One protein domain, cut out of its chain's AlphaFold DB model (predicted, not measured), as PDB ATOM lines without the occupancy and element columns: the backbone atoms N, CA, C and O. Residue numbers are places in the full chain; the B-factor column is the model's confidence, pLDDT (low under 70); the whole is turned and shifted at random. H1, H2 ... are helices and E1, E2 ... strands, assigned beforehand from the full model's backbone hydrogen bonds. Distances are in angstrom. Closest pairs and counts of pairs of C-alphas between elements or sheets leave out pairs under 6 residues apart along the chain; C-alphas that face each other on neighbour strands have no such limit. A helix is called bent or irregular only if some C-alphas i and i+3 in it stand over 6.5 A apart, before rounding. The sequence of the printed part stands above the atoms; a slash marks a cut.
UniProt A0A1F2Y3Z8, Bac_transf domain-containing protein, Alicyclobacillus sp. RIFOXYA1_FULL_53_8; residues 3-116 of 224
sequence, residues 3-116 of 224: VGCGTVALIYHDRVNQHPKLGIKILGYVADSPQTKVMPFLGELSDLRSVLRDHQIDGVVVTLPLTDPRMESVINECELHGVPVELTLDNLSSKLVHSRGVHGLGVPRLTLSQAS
ATOM      1  N   VAL A   3      42.229  22.847   9.518       89.62
ATOM      2  CA  VAL A   3      43.002  21.969  10.399       89.62
ATOM      3  C   VAL A   3      42.030  21.079  11.164       89.62
ATOM      4  O   VAL A   3      41.174  21.570  11.905       89.62
ATOM      5  N   GLY A   4      42.152  19.770  10.960       86.12
ATOM      6  CA  GLY A   4      41.210  18.748  11.410       86.12
ATOM      7  C   GLY A   4      40.311  18.224  10.284       86.12
ATOM      8  O   GLY A   4      40.077  18.885   9.274       86.12
ATOM      9  N   CYS A   5      39.815  16.999  10.457       81.00
ATOM     10  CA  CYS A   5      39.001  16.276   9.470       81.00
ATOM     11  C   CYS A   5      37.696  15.706  10.052       81.00
ATOM     12  O   CYS A   5      37.051  14.869   9.423       81.00
ATOM     13  N   GLY A   6      37.316  16.132  11.260       83.06
ATOM     14  CA  GLY A   6      36.107  15.661  11.932       83.06
ATOM     15  C   GLY A   6      34.814  16.164  11.280       83.06
ATOM     16  O   GLY A   6      34.823  16.923  10.311       83.06
ATOM     17  N   THR A   7      33.675  15.795  11.865       81.38
ATOM     18  CA  THR A   7      32.335  16.207  11.404       81.38
ATOM     19  C   THR A   7      32.210  17.723  11.225       81.38
ATOM     20  O   THR A   7      31.599  18.196  10.273       81.38
ATOM     21  N   VAL A   8      32.849  18.484  12.110       81.56
ATOM     22  CA  VAL A   8      32.919  19.948  12.073       81.56
ATOM     23  C   VAL A   8      33.541  20.461  10.776       81.56
ATOM     24  O   VAL A   8      32.989  21.357  10.141       81.56
ATOM     25  N   ALA A   9      34.667  19.877  10.359       85.94
ATOM     26  CA  ALA A   9      35.369  20.265   9.140       85.94
ATOM     27  C   ALA A   9      34.494  20.056   7.899       85.94
ATOM     28  O   ALA A   9      34.462  20.908   7.012       85.94
ATOM     29  N   LEU A  10      33.735  18.954   7.866       86.69
ATOM     30  CA  LEU A  10      32.783  18.662   6.791       86.69
ATOM     31  C   LEU A  10      31.608  19.650   6.788       86.69
ATOM     32  O   LEU A  10      31.281  20.205   5.744       86.69
ATOM     33  N   ILE A  11      31.022  19.941   7.956       83.50
ATOM     34  CA  ILE A  11      29.937  20.927   8.083       83.50
ATOM     35  C   ILE A  11      30.404  22.316   7.635       83.50
ATOM     36  O   ILE A  11      29.683  23.012   6.918       83.50
ATOM     37  N   TYR A  12      31.601  22.735   8.054       84.81
ATOM     38  CA  TYR A  12      32.179  24.011   7.644       84.81
ATOM     39  C   TYR A  12      32.379  24.058   6.126       84.81
ATOM     40  O   TYR A  12      31.963  25.020   5.478       84.81
ATOM     41  N   HIS A  13      32.943  22.996   5.549       87.75
ATOM     42  CA  HIS A  13      33.127  22.872   4.106       87.75
ATOM     43  C   HIS A  13      31.817  23.018   3.326       87.75
ATOM     44  O   HIS A  13      31.739  23.811   2.384       87.75
ATOM     45  N   ASP A  14      30.768  22.320   3.752       86.19
ATOM     46  CA  ASP A  14      29.471  22.371   3.079       86.19
ATOM     47  C   ASP A  14      28.819  23.753   3.204       86.19
ATOM     48  O   ASP A  14      28.282  24.272   2.224       86.19
ATOM     49  N   ARG A  15      28.924  24.405   4.370       83.44
ATOM     50  CA  ARG A  15      28.414  25.772   4.569       83.44
ATOM     51  C   ARG A  15      29.113  26.794   3.679       83.44
ATOM     52  O   ARG A  15      28.433  27.659   3.126       83.44
ATOM     53  N   VAL A  16      30.434  26.699   3.528       84.69
ATOM     54  CA  VAL A  16      31.200  27.582   2.636       84.69
ATOM     55  C   VAL A  16      30.773  27.377   1.183       84.69
ATOM     56  O   VAL A  16      30.503  28.356   0.487       84.69
ATOM     57  N   ASN A  17      30.610  26.128   0.745       83.69
ATOM     58  CA  ASN A  17      30.158  25.826  -0.617       83.69
ATOM     59  C   ASN A  17      28.723  26.296  -0.896       83.69
ATOM     60  O   ASN A  17      28.413  26.681  -2.021       83.69
ATOM     61  N   GLN A  18      27.854  26.315   0.119       82.81
ATOM     62  CA  GLN A  18      26.501  26.871   0.008       82.81
ATOM     63  C   GLN A  18      26.480  28.407  -0.069       82.81
ATOM     64  O   GLN A  18      25.496  28.979  -0.540       82.81
ATOM     65  N   HIS A  19      27.554  29.089   0.344       80.50
ATOM     66  CA  HIS A  19      27.649  30.553   0.370       80.50
ATOM     67  C   HIS A  19      28.823  31.073  -0.480       80.50
ATOM     68  O   HIS A  19      29.706  31.765   0.036       80.50
ATOM     69  N   PRO A  20      28.821  30.846  -1.810       77.31
ATOM     70  CA  PRO A  20      29.919  31.266  -2.689       77.31
ATOM     71  C   PRO A  20      30.134  32.790  -2.705       77.31
ATOM     72  O   PRO A  20      31.227  33.261  -3.012       77.31
ATOM     73  N   LYS A  21      29.116  33.572  -2.315       69.38
ATOM     74  CA  LYS A  21      29.189  35.035  -2.169       69.38
ATOM     75  C   LYS A  21      30.254  35.501  -1.168       69.38
ATOM     76  O   LYS A  21      30.715  36.630  -1.275       69.38
ATOM     77  N   LEU A  22      30.659  34.647  -0.222       72.56
ATOM     78  CA  LEU A  22      31.705  34.963   0.755       72.56
ATOM     79  C   LEU A  22      33.110  35.004   0.130       72.56
ATOM     80  O   LEU A  22      34.036  35.511   0.756       72.56
ATOM     81  N   GLY A  23      33.290  34.474  -1.088       74.69
ATOM     82  CA  GLY A  23      34.583  34.464  -1.781       74.69
ATOM     83  C   GLY A  23      35.644  33.568  -1.130       74.69
ATOM     84  O   GLY A  23      36.819  33.658  -1.478       74.69
ATOM     85  N   ILE A  24      35.247  32.708  -0.189       80.81
ATOM     86  CA  ILE A  24      36.137  31.782   0.513       80.81
ATOM     87  C   ILE A  24      36.334  30.539  -0.357       80.81
ATOM     88  O   ILE A  24      35.368  29.874  -0.729       80.81
ATOM     89  N   LYS A  25      37.592  30.202  -0.660       85.44
ATOM     90  CA  LYS A  25      37.959  28.966  -1.362       85.44
ATOM     91  C   LYS A  25      38.737  28.052  -0.423       85.44
ATOM     92  O   LYS A  25      39.826  28.394   0.034       85.44
ATOM     93  N   ILE A  26      38.192  26.870  -0.156       89.81
ATOM     94  CA  ILE A  26      38.865  25.875   0.681       89.81
ATOM     95  C   ILE A  26      39.912  25.157  -0.171       89.81
ATOM     96  O   ILE A  26      39.578  24.443  -1.110       89.81
ATOM     97  N   LEU A  27      41.188  25.377   0.152       89.44
ATOM     98  CA  LEU A  27      42.313  24.737  -0.536       89.44
ATOM     99  C   LEU A  27      42.424  23.238  -0.208       89.44
ATOM    100  O   LEU A  27      42.754  22.441  -1.078       89.44
ATOM    101  N   GLY A  28      42.148  22.866   1.041       90.62
ATOM    102  CA  GLY A  28      42.298  21.509   1.552       90.62
ATOM    103  C   GLY A  28      42.374  21.482   3.074       90.62
ATOM    104  O   GLY A  28      42.139  22.512   3.729       90.62
ATOM    105  N   TYR A  29      42.705  20.309   3.612       92.44
ATOM    106  CA  TYR A  29      42.825  20.072   5.045       92.44
ATOM    107  C   TYR A  29      44.146  19.429   5.448       92.44
ATOM    108  O   TYR A  29      44.781  18.725   4.664       92.44
ATOM    109  N   VAL A  30      44.503  19.662   6.706       91.88
ATOM    110  CA  VAL A  30      45.629  19.044   7.403       91.88
ATOM    111  C   VAL A  30      45.082  18.250   8.585       91.88
ATOM    112  O   VAL A  30      44.269  18.763   9.357       91.88
ATOM    113  N   ALA A  31      45.493  16.992   8.719       89.00
ATOM    114  CA  ALA A  31      45.080  16.093   9.798       89.00
ATOM    115  C   ALA A  31      46.110  14.973   9.975       89.00
ATOM    116  O   ALA A  31      46.896  14.733   9.071       89.00
ATOM    117  N   ASP A  32      46.072  14.235  11.086       86.38
ATOM    118  CA  ASP A  32      47.015  13.125  11.336       86.38
ATOM    119  C   ASP A  32      46.946  12.010  10.276       86.38
ATOM    120  O   ASP A  32      47.842  11.185  10.166       86.38
ATOM    121  N   SER A  33      45.843  11.925   9.531       82.44
ATOM    122  CA  SER A  33      45.672  10.963   8.443       82.44
ATOM    123  C   SER A  33      44.644  11.458   7.421       82.44
ATOM    124  O   SER A  33      43.741  12.231   7.768       82.44
ATOM    125  N   PRO A  34      44.727  10.997   6.160       83.19
ATOM    126  CA  PRO A  34      43.728  11.299   5.148       83.19
ATOM    127  C   PRO A  34      42.426  10.538   5.441       83.19
ATOM    128  O   PRO A  34      42.288   9.359   5.120       83.19
ATOM    129  N   GLN A  35      41.454  11.214   6.056       78.00
ATOM    130  CA  GLN A  35      40.175  10.615   6.469       78.00
ATOM    131  C   GLN A  35      38.995  10.981   5.563       78.00
ATOM    132  O   GLN A  35      37.945  10.345   5.623       78.00
ATOM    133  N   THR A  36      39.147  11.986   4.699       77.31
ATOM    134  CA  THR A  36      38.092  12.427   3.780       77.31
ATOM    135  C   THR A  36      38.607  12.616   2.357       77.31
ATOM    136  O   THR A  36      39.734  13.065   2.142       77.31
ATOM    137  N   LYS A  37      37.752  12.284   1.381       79.75
ATOM    138  CA  LYS A  37      37.951  12.561  -0.054       79.75
ATOM    139  C   LYS A  37      37.247  13.837  -0.523       79.75
ATOM    140  O   LYS A  37      37.392  14.215  -1.679       79.75
ATOM    141  N   VAL A  38      36.461  14.473   0.350       83.88
ATOM    142  CA  VAL A  38      35.650  15.659   0.020       83.88
ATOM    143  C   VAL A  38      36.531  16.871  -0.294       83.88
ATOM    144  O   VAL A  38      36.176  17.715  -1.107       83.88
ATOM    145  N   MET A  39      37.702  16.932   0.330       86.88
ATOM    146  CA  MET A  39      38.662  18.020   0.219       86.88
ATOM    147  C   MET A  39      40.074  17.442   0.052       86.88
ATOM    148  O   MET A  39      40.325  16.335   0.533       86.88
ATOM    149  N   PRO A  40      41.001  18.146  -0.618       89.12
ATOM    150  CA  PRO A  40      42.375  17.679  -0.776       89.12
ATOM    151  C   PRO A  40      43.088  17.557   0.574       89.12
ATOM    152  O   PRO A  40      43.041  18.486   1.382       89.12
ATOM    153  N   PHE A  41      43.762  16.431   0.801       91.38
ATOM    154  CA  PHE A  41      44.671  16.264   1.933       91.38
ATOM    155  C   PHE A  41      45.995  16.960   1.610       91.38
ATOM    156  O   PHE A  41      46.632  16.621   0.614       91.38
ATOM    157  N   LEU A  42      46.368  17.956   2.412       89.56
ATOM    158  CA  LEU A  42      47.561  18.776   2.183       89.56
ATOM    159  C   LEU A  42      48.789  18.261   2.941       89.56
ATOM    160  O   LEU A  42      49.906  18.567   2.540       89.56
ATOM    161  N   GLY A  43      48.594  17.482   4.003       90.06
ATOM    162  CA  GLY A  43      49.676  16.933   4.815       90.06
ATOM    163  C   GLY A  43      49.235  16.622   6.238       90.06
ATOM    164  O   GLY A  43      48.075  16.844   6.609       90.06
ATOM    165  N   GLU A  44      50.173  16.112   7.031       91.12
ATOM    166  CA  GLU A  44      49.964  15.878   8.456       91.12
ATOM    167  C   GLU A  44      50.095  17.164   9.278       91.12
ATOM    168  O   GLU A  44      50.604  18.182   8.812       91.12
ATOM    169  N   LEU A  45      49.634  17.138  10.533       86.44
ATOM    170  CA  LEU A  45      49.732  18.299  11.426       86.44
ATOM    171  C   LEU A  45      51.192  18.728  11.669       86.44
ATOM    172  O   LEU A  45      51.471  19.908  11.860       86.44
ATOM    173  N   SER A  46      52.119  17.772  11.615       86.69
ATOM    174  CA  SER A  46      53.573  17.969  11.614       86.69
ATOM    175  C   SER A  46      54.074  18.734  10.383       86.69
ATOM    176  O   SER A  46      55.001  19.538  10.493       86.69
ATOM    177  N   ASP A  47      53.430  18.546   9.231       89.19
ATOM    178  CA  ASP A  47      53.734  19.220   7.966       89.19
ATOM    179  C   ASP A  47      53.076  20.602   7.860       89.19
ATOM    180  O   ASP A  47      53.226  21.292   6.852       89.19
ATOM    181  N   LEU A  48      52.357  21.062   8.890       88.88
ATOM    182  CA  LEU A  48      51.667  22.354   8.860       88.88
ATOM    183  C   LEU A  48      52.601  23.490   8.420       88.88
ATOM    184  O   LEU A  48      52.226  24.327   7.602       88.88
ATOM    185  N   ARG A  49      53.846  23.478   8.902       89.00
ATOM    186  CA  ARG A  49      54.857  24.478   8.549       89.00
ATOM    187  C   ARG A  49      55.227  24.462   7.062       89.00
ATOM    188  O   ARG A  49      55.353  25.527   6.458       89.00
ATOM    189  N   SER A  50      55.446  23.288   6.467       87.94
ATOM    190  CA  SER A  50      55.752  23.189   5.031       87.94
ATOM    191  C   SER A  50      54.538  23.593   4.205       87.94
ATOM    192  O   SER A  50      54.676  24.392   3.286       87.94
ATOM    193  N   VAL A  51      53.341  23.163   4.602       90.12
ATOM    194  CA  VAL A  51      52.087  23.505   3.920       90.12
ATOM    195  C   VAL A  51      51.827  25.016   3.927       90.12
ATOM    196  O   VAL A  51      51.494  25.578   2.885       90.12
ATOM    197  N   LEU A  52      52.025  25.699   5.060       87.81
ATOM    198  CA  LEU A  52      51.863  27.158   5.171       87.81
ATOM    199  C   LEU A  52      52.867  27.949   4.327       87.81
ATOM    200  O   LEU A  52      52.569  29.065   3.907       87.81
ATOM    201  N   ARG A  53      54.057  27.392   4.087       86.06
ATOM    202  CA  ARG A  53      55.095  28.031   3.273       86.06
ATOM    203  C   ARG A  53      54.899  27.774   1.781       86.06
ATOM    204  O   ARG A  53      55.076  28.684   0.975       86.06
ATOM    205  N   ASP A  54      54.583  26.535   1.423       87.25
ATOM    206  CA  ASP A  54      54.569  26.072   0.036       87.25
ATOM    207  C   ASP A  54      53.233  26.421  -0.653       87.25
ATOM    208  O   ASP A  54      53.167  26.546  -1.880       87.25
ATOM    209  N   HIS A  55      52.175  26.669   0.128       84.00
ATOM    210  CA  HIS A  55      50.883  27.145  -0.355       84.00
ATOM    211  C   HIS A  55      50.592  28.587   0.083       84.00
ATOM    212  O   HIS A  55      50.808  28.968   1.228       84.00
ATOM    213  N   GLN A  56      50.006  29.391  -0.813       81.69
ATOM    214  CA  GLN A  56      49.515  30.736  -0.482       81.69
ATOM    215  C   GLN A  56      48.206  30.640   0.315       81.69
ATOM    216  O   GLN A  56      47.113  30.664  -0.253       81.69
ATOM    217  N   ILE A  57      48.316  30.470   1.631       86.19
ATOM    218  CA  ILE A  57      47.170  30.326   2.530       86.19
ATOM    219  C   ILE A  57      46.842  31.681   3.162       86.19
ATOM    220  O   ILE A  57      47.596  32.197   3.976       86.19
ATOM    221  N   ASP A  58      45.673  32.228   2.818       75.50
ATOM    222  CA  ASP A  58      45.175  33.503   3.361       75.50
ATOM    223  C   ASP A  58      44.608  33.383   4.794       75.50
ATOM    224  O   ASP A  58      44.381  34.390   5.461       75.50
ATOM    225  N   GLY A  59      44.331  32.161   5.261       83.38
ATOM    226  CA  GLY A  59      43.746  31.909   6.577       83.38
ATOM    227  C   GLY A  59      43.574  30.425   6.898       83.38
ATOM    228  O   GLY A  59      43.396  29.583   6.001       83.38
ATOM    229  N   VAL A  60      43.616  30.107   8.190       86.75
ATOM    230  CA  VAL A  60      43.479  28.748   8.726       86.75
ATOM    231  C   VAL A  60      42.265  28.658   9.632       86.75
ATOM    232  O   VAL A  60      42.118  29.447  10.553       86.75
ATOM    233  N   VAL A  61      41.415  27.666   9.388       88.19
ATOM    234  CA  VAL A  61      40.256  27.350  10.223       88.19
ATOM    235  C   VAL A  61      40.583  26.103  11.026       88.19
ATOM    236  O   VAL A  61      40.782  25.038  10.442       88.19
ATOM    237  N   VAL A  62      40.655  26.211  12.347       87.75
ATOM    238  CA  VAL A  62      40.946  25.079  13.230       87.75
ATOM    239  C   VAL A  62      39.645  24.507  13.762       87.75
ATOM    240  O   VAL A  62      38.861  25.197  14.409       87.75
ATOM    241  N   THR A  63      39.455  23.220  13.486       85.94
ATOM    242  CA  THR A  63      38.265  22.437  13.852       85.94
ATOM    243  C   THR A  63      38.549  21.397  14.934       85.94
ATOM    244  O   THR A  63      37.712  20.549  15.240       85.94
ATOM    245  N   LEU A  64      39.751  21.449  15.511       83.25
ATOM    246  CA  LEU A  64      40.148  20.626  16.646       83.25
ATOM    247  C   LEU A  64      39.367  21.048  17.907       83.25
ATOM    248  O   LEU A  64      39.068  22.233  18.075       83.25
ATOM    249  N   PRO A  65      39.056  20.117  18.826       78.31
ATOM    250  CA  PRO A  65      38.476  20.468  20.119       78.31
ATOM    251  C   PRO A  65      39.364  21.459  20.885       78.31
ATOM    252  O   PRO A  65      40.583  21.324  20.879       78.31
ATOM    253  N   LEU A  66      38.768  22.399  21.627       73.38
ATOM    254  CA  LEU A  66      39.524  23.359  22.456       73.38
ATOM    255  C   LEU A  66      40.411  22.697  23.523       73.38
ATOM    256  O   LEU A  66      41.353  23.312  24.008       73.38
ATOM    257  N   THR A  67      40.085  21.469  23.922       73.44
ATOM    258  CA  THR A  67      40.857  20.677  24.891       73.44
ATOM    259  C   THR A  67      42.065  19.989  24.251       73.44
ATOM    260  O   THR A  67      42.885  19.417  24.965       73.44
ATOM    261  N   ASP A  68      42.179  20.000  22.921       81.12
ATOM    262  CA  ASP A  68      43.293  19.361  22.233       81.12
ATOM    263  C   ASP A  68      44.593  20.142  22.509       81.12
ATOM    264  O   ASP A  68      44.685  21.319  22.147       81.12
ATOM    265  N   PRO A  69      45.620  19.519  23.120       80.25
ATOM    266  CA  PRO A  69      46.878  20.196  23.440       80.25
ATOM    267  C   PRO A  69      47.625  20.686  22.191       80.25
ATOM    268  O   PRO A  69      48.486  21.556  22.280       80.25
ATOM    269  N   ARG A  70      47.292  20.162  21.005       82.62
ATOM    270  CA  ARG A  70      47.902  20.576  19.737       82.62
ATOM    271  C   ARG A  70      47.389  21.929  19.249       82.62
ATOM    272  O   ARG A  70      48.015  22.520  18.374       82.62
ATOM    273  N   MET A  71      46.293  22.436  19.817       80.69
ATOM    274  CA  MET A  71      45.710  23.733  19.467       80.69
ATOM    275  C   MET A  71      46.734  24.867  19.583       80.69
ATOM    276  O   MET A  71      46.896  25.645  18.645       80.69
ATOM    277  N   GLU A  72      47.476  24.926  20.694       80.19
ATOM    278  CA  GLU A  72      48.501  25.957  20.907       80.19
ATOM    279  C   GLU A  72      49.615  25.878  19.861       80.19
ATOM    280  O   GLU A  72      50.031  26.902  19.323       80.19
ATOM    281  N   SER A  73      50.059  24.665  19.517       83.56
ATOM    282  CA  SER A  73      51.090  24.462  18.495       83.56
ATOM    283  C   SER A  73      50.627  24.936  17.119       83.56
ATOM    284  O   SER A  73      51.398  25.562  16.398       83.56
ATOM    285  N   VAL A  74      49.374  24.654  16.751       86.06
ATOM    286  CA  VAL A  74      48.800  25.078  15.467       86.06
ATOM    287  C   VAL A  74      48.666  26.598  15.411       86.06
ATOM    288  O   VAL A  74      49.038  27.201  14.406       86.06
ATOM    289  N   ILE A  75      48.162  27.217  16.485       81.69
ATOM    290  CA  ILE A  75      48.010  28.675  16.571       81.69
ATOM    291  C   ILE A  75      49.376  29.351  16.448       81.69
ATOM    292  O   ILE A  75      49.535  30.230  15.606       81.69
ATOM    293  N   ASN A  76      50.368  28.901  17.219       82.38
ATOM    294  CA  ASN A  76      51.703  29.494  17.227       82.38
ATOM    295  C   ASN A  76      52.392  29.387  15.855       82.38
ATOM    296  O   ASN A  76      52.929  30.371  15.355       82.38
ATOM    297  N   GLU A  77      52.322  28.231  15.184       81.94
ATOM    298  CA  GLU A  77      52.867  28.098  13.824       81.94
ATOM    299  C   GLU A  77      52.164  29.040  12.833       81.94
ATOM    300  O   GLU A  77      52.822  29.704  12.035       81.94
ATOM    301  N   CYS A  78      50.839  29.176  12.900       82.25
ATOM    302  CA  CYS A  78      50.125  30.112  12.029       82.25
ATOM    303  C   CYS A  78      50.497  31.578  12.315       82.25
ATOM    304  O   CYS A  78      50.714  32.345  11.375       82.25
ATOM    305  N   GLU A  79      50.624  31.959  13.591       76.19
ATOM    306  CA  GLU A  79      51.048  33.301  14.011       76.19
ATOM    307  C   GLU A  79      52.465  33.631  13.529       76.19
ATOM    308  O   GLU A  79      52.687  34.711  12.979       76.19
ATOM    309  N   LEU A  80      53.407  32.688  13.652       76.62
ATOM    310  CA  LEU A  80      54.779  32.835  13.149       76.62
ATOM    311  C   LEU A  80      54.825  33.071  11.632       76.62
ATOM    312  O   LEU A  80      55.688  33.799  11.144       76.62
ATOM    313  N   HIS A  81      53.880  32.489  10.893       78.81
ATOM    314  CA  HIS A  81      53.738  32.667   9.450       78.81
ATOM    315  C   HIS A  81      52.843  33.857   9.055       78.81
ATOM    316  O   HIS A  81      52.662  34.118   7.866       78.81
ATOM    317  N   GLY A  82      52.306  34.605  10.027       72.69
ATOM    318  CA  GLY A  82      51.438  35.760   9.786       72.69
ATOM    319  C   GLY A  82      50.078  35.397   9.182       72.69
ATOM    320  O   GLY A  82      49.438  36.248   8.562       72.69
ATOM    321  N   VAL A  83      49.643  34.146   9.339       77.31
ATOM    322  CA  VAL A  83      48.386  33.639   8.787       77.31
ATOM    323  C   VAL A  83      47.304  33.705   9.868       77.31
ATOM    324  O   VAL A  83      47.478  33.131  10.943       77.31
ATOM    325  N   PRO A  84      46.173  34.391   9.622       72.25
ATOM    326  CA  PRO A  84      45.113  34.505  10.613       72.25
ATOM    327  C   PRO A  84      44.470  33.141  10.897       72.25
ATOM    328  O   PRO A  84      44.178  32.374   9.972       72.25
ATOM    329  N   VAL A  85      44.216  32.874  12.180       75.19
ATOM    330  CA  VAL A  85      43.581  31.642  12.663       75.19
ATOM    331  C   VAL A  85      42.143  31.919  13.096       75.19
ATOM    332  O   VAL A  85      41.885  32.799  13.914       75.19
ATOM    333  N   GLU A  86      41.208  31.140  12.568       76.44
ATOM    334  CA  GLU A  86      39.797  31.121  12.941       76.44
ATOM    335  C   GLU A  86      39.495  29.812  13.686       76.44
ATOM    336  O   GLU A  86      39.802  28.730  13.194       76.44
ATOM    337  N   LEU A  87      38.901  29.892  14.878       74.31
ATOM    338  CA  LEU A  87      38.548  28.719  15.685       74.31
ATOM    339  C   LEU A  87      37.050  28.429  15.560       74.31
ATOM    340  O   LEU A  87      36.230  29.302  15.854       74.31
ATOM    341  N   THR A  88      36.674  27.203  15.186       66.50
ATOM    342  CA  THR A  88      35.262  26.794  15.197       66.50
ATOM    343  C   THR A  88      34.858  26.302  16.588       66.50
ATOM    344  O   THR A  88      35.476  25.415  17.170       66.50
ATOM    345  N   LEU A  89      33.806  26.901  17.150       65.50
ATOM    346  CA  LEU A  89      33.294  26.595  18.489       65.50
ATOM    347  C   LEU A  89      31.974  25.822  18.383       65.50
ATOM    348  O   LEU A  89      30.891  26.394  18.530       65.50
ATOM    349  N   ASP A  90      32.034  24.519  18.113       55.56
ATOM    350  CA  ASP A  90      30.848  23.766  17.669       55.56
ATOM    351  C   ASP A  90      29.741  23.563  18.709       55.56
ATOM    352  O   ASP A  90      28.593  23.379  18.321       55.56
ATOM    353  N   ASN A  91      30.015  23.733  20.006       42.47
ATOM    354  CA  ASN A  91      28.991  23.626  21.065       42.47
ATOM    355  C   ASN A  91      28.603  24.954  21.722       42.47
ATOM    356  O   ASN A  91      27.821  24.988  22.671       42.47
ATOM    357  N   LEU A  92      29.165  26.055  21.243       47.78
ATOM    358  CA  LEU A  92      29.042  27.363  21.887       47.78
ATOM    359  C   LEU A  92      28.489  28.400  20.876       47.78
ATOM    360  O   LEU A  92      27.992  29.461  21.252       47.78
ATOM    361  N   SER A  93      28.465  28.023  19.590       46.88
ATOM    362  CA  SER A  93      28.079  28.796  18.404       46.88
ATOM    363  C   SER A  93      26.642  29.326  18.374       46.88
ATOM    364  O   SER A  93      26.445  30.440  17.892       46.88
ATOM    365  N   SER A  94      25.639  28.638  18.936       43.03
ATOM    366  CA  SER A  94      24.255  29.156  18.920       43.03
ATOM    367  C   SER A  94      24.061  30.426  19.765       43.03
ATOM    368  O   SER A  94      23.024  31.078  19.661       43.03
ATOM    369  N   LYS A  95      25.062  30.819  20.570       38.91
ATOM    370  CA  LYS A  95      25.038  32.035  21.404       38.91
ATOM    371  C   LYS A  95      26.228  32.986  21.199       38.91
ATOM    372  O   LYS A  95      26.300  34.000  21.889       38.91
ATOM    373  N   LEU A  96      27.161  32.688  20.290       49.53
ATOM    374  CA  LEU A  96      28.525  33.254  20.332       49.53
ATOM    375  C   LEU A  96      28.934  34.201  19.202       49.53
ATOM    376  O   LEU A  96      30.095  34.589  19.126       49.53
ATOM    377  N   VAL A  97      28.018  34.584  18.323       43.22
ATOM    378  CA  VAL A  97      28.374  35.069  16.979       43.22
ATOM    379  C   VAL A  97      29.165  36.403  16.947       43.22
ATOM    380  O   VAL A  97      29.647  36.780  15.889       43.22
ATOM    381  N   HIS A  98      29.391  37.123  18.057       49.44
ATOM    382  CA  HIS A  98      30.054  38.443  18.013       49.44
ATOM    383  C   HIS A  98      30.940  38.741  19.239       49.44
ATOM    384  O   HIS A  98      30.596  39.570  20.084       49.44
ATOM    385  N   SER A  99      32.105  38.087  19.348       42.16
ATOM    386  CA  SER A  99      33.101  38.438  20.372       42.16
ATOM    387  C   SER A  99      34.163  39.396  19.827       42.16
ATOM    388  O   SER A  99      34.852  39.098  18.856       42.16
ATOM    389  N   ARG A 100      34.318  40.559  20.471       44.50
ATOM    390  CA  ARG A 100      35.507  41.407  20.313       44.50
ATOM    391  C   ARG A 100      36.545  40.975  21.343       44.50
ATOM    392  O   ARG A 100      36.249  40.972  22.538       44.50
ATOM    393  N   GLY A 101      37.759  40.667  20.887       44.56
ATOM    394  CA  GLY A 101      38.904  40.473  21.772       44.56
ATOM    395  C   GLY A 101      39.200  41.771  22.522       44.56
ATOM    396  O   GLY A 101      39.589  42.767  21.914       44.56
ATOM    397  N   VAL A 102      38.984  41.780  23.836       47.09
ATOM    398  CA  VAL A 102      39.356  42.906  24.699       47.09
ATOM    399  C   VAL A 102      40.742  42.605  25.259       47.09
ATOM    400  O   VAL A 102      40.883  41.779  26.156       47.09
ATOM    401  N   HIS A 103      41.773  43.252  24.713       40.06
ATOM    402  CA  HIS A 103      43.121  43.228  25.286       40.06
ATOM    403  C   HIS A 103      43.189  44.193  26.480       40.06
ATOM    404  O   HIS A 103      42.793  45.350  26.347       40.06
ATOM    405  N   GLY A 104      43.681  43.733  27.638       42.72
ATOM    406  CA  GLY A 104      43.908  44.633  28.779       42.72
ATOM    407  C   GLY A 104      44.175  44.025  30.163       42.72
ATOM    408  O   GLY A 104      44.444  44.793  31.077       42.72
ATOM    409  N   LEU A 105      44.115  42.699  30.361       43.56
ATOM    410  CA  LEU A 105      44.263  42.102  31.708       43.56
ATOM    411  C   LEU A 105      45.171  40.861  31.807       43.56
ATOM    412  O   LEU A 105      45.194  40.217  32.850       43.56
ATOM    413  N   GLY A 106      45.906  40.498  30.752       42.91
ATOM    414  CA  GLY A 106      46.793  39.320  30.772       42.91
ATOM    415  C   GLY A 106      46.075  37.962  30.792       42.91
ATOM    416  O   GLY A 106      46.732  36.932  30.886       42.91
ATOM    417  N   VAL A 107      44.743  37.943  30.666       44.00
ATOM    418  CA  VAL A 107      43.925  36.734  30.492       44.00
ATOM    419  C   VAL A 107      42.984  36.907  29.294       44.00
ATOM    420  O   VAL A 107      42.418  37.994  29.121       44.00
ATOM    421  N   PRO A 108      42.798  35.876  28.448       49.78
ATOM    422  CA  PRO A 108      41.912  35.963  27.293       49.78
ATOM    423  C   PRO A 108      40.456  36.099  27.757       49.78
ATOM    424  O   PRO A 108      39.907  35.205  28.399       49.78
ATOM    425  N   ARG A 109      39.813  37.231  27.438       38.03
ATOM    426  CA  ARG A 109      38.404  37.492  27.774       38.03
ATOM    427  C   ARG A 109      37.556  37.609  26.516       38.03
ATOM    428  O   ARG A 109      37.704  38.555  25.742       38.03
ATOM    429  N   LEU A 110      36.605  36.692  26.366       53.16
ATOM    430  CA  LEU A 110      35.547  36.770  25.362       53.16
ATOM    431  C   LEU A 110      34.376  37.552  25.958       53.16
ATOM    432  O   LEU A 110      33.726  37.100  26.898       53.16
ATOM    433  N   THR A 111      34.120  38.755  25.445       43.78
ATOM    434  CA  THR A 111      32.938  39.532  25.850       43.78
ATOM    435  C   THR A 111      31.806  39.229  24.872       43.78
ATOM    436  O   THR A 111      31.993  39.356  23.661       43.78
ATOM    437  N   LEU A 112      30.656  38.795  25.393       52.62
ATOM    438  CA  LEU A 112      29.460  38.459  24.619       52.62
ATOM    439  C   LEU A 112      28.634  39.730  24.414       52.62
ATOM    440  O   LEU A 112      28.064  40.255  25.369       52.62
ATOM    441  N   SER A 113      28.583  40.247  23.188       45.44
ATOM    442  CA  SER A 113      27.737  41.389  22.841       45.44
ATOM    443  C   SER A 113      26.748  40.976  21.756       45.44
ATOM    444  O   SER A 113      27.133  40.460  20.710       45.44
ATOM    445  N   GLN A 114      25.459  41.156  22.033       37.62
ATOM    446  CA  GLN A 114      24.357  40.910  21.104       37.62
ATOM    447  C   GLN A 114      24.327  42.040  20.067       37.62
ATOM    448  O   GLN A 114      23.594  43.013  20.217       37.62
ATOM    449  N   ALA A 115      25.159  41.950  19.036       44.69
ATOM    450  CA  ALA A 115      25.058  42.818  17.871       44.69
ATOM    451  C   ALA A 115      25.227  41.959  16.623       44.69
ATOM    452  O   ALA A 115      26.329  41.834  16.101       44.69
ATOM    453  N   SER A 116      24.130  41.329  16.194       44.34
ATOM    454  CA  SER A 116      24.046  40.634  14.913       44.34
ATOM    455  C   SER A 116      24.430  41.585  13.783       44.34
ATOM    456  O   SER A 116      23.716  42.540  13.485       44.34
TER     457      SER A 116
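What this domain is: This is residues 3 to 116 of the 224 residues of the protein "Bac_transf domain-containing protein" of Alicyclobacillus sp. RIFOXYA1_FULL_53_8 (UniProt A0A1F2Y3Z8). A short parallel pair of strands, E2 and E3, lies at the core, with H2 and H3 side by side on one side of it and H1, set a little off from the strands, on the other. Near H2, E1 makes one end of the body; at the opposite end the printed part runs out into a loose, low-confidence arm with E4 and E5, of which residues 103 to 108 stick out. The printed part has 114 residues, with three named helices and five named strands in the order H1 E1 H2 E2 H3 E3 E4 E5. The class is mixed, helices and strands, but under half of the residues, 48, are in named elements. The whole is compact, with a radius of gyration of the C-alphas of 14.9 A and spans of 38 by 32 by 25 A.

Where its parts are: Find C-alpha 7 at (32.335, 16.207, 11.404); from there H1 runs 16.7 A to residue 18. Next come E1, residues 41 to 43, and H2, residues 45 to 54, 14.6 A long. H2 is irregular: C-alphas 46 and 49 are 7.3 A apart. Look for E2 from C-alpha 60 at (43.479, 28.748, 8.726) to residue 62, then H3, residues 70 to 80, 15.5 A long. E3, residues 85 to 87, E4, residues 99 to 101, and E5, residues 110 to 112, follow; E5 ends at C-alpha 112, (29.460, 38.459, 24.619).

How they stand to each other: Start at E2 and E3, parallel neighbours at 27 degrees, where N 62 and O 86 are 2.8 A apart, within hydrogen-bond range, as are N 86 and O 60 at 2.8 A. With H3 between them they form a strand-helix-strand unit, two parallel strands joined through a helix, its crossover right-handed. The closest C-alphas of H3 and E3 are those of Ile 75 and Val 85, 6.6 A apart. H2 and H3 touch, closest at the C-alphas of Arg 49 and Glu 77, 6.7 A, with a shallow tilt of 17 degrees, the same way. E1 pairs with no named strand, but residues 29 to 30 pair with it, parallel. H1 touches no helix and is only just apart from E2, at 8.4 A. E4 and E5 meet only at a point, where C-alphas 99 and 111 face each other at 5.6 A. Every O i to N i+4 pair is within hydrogen-bond range in H1 and H3, and 4 of 6 are in H2.

The domain as a whole: The two farthest C-alphas, those of Lys 37 and Leu 105, are 43.8 A apart. The printed part has no cut. The links H1 to E1, 22 residues, and E3 to E4, 11 residues, are long. Residues 18 to 23 and 103 to 108 stand free. The mean pLDDT of the printed part is 73.9; residue 21 and residues 88 to 116 are under 70.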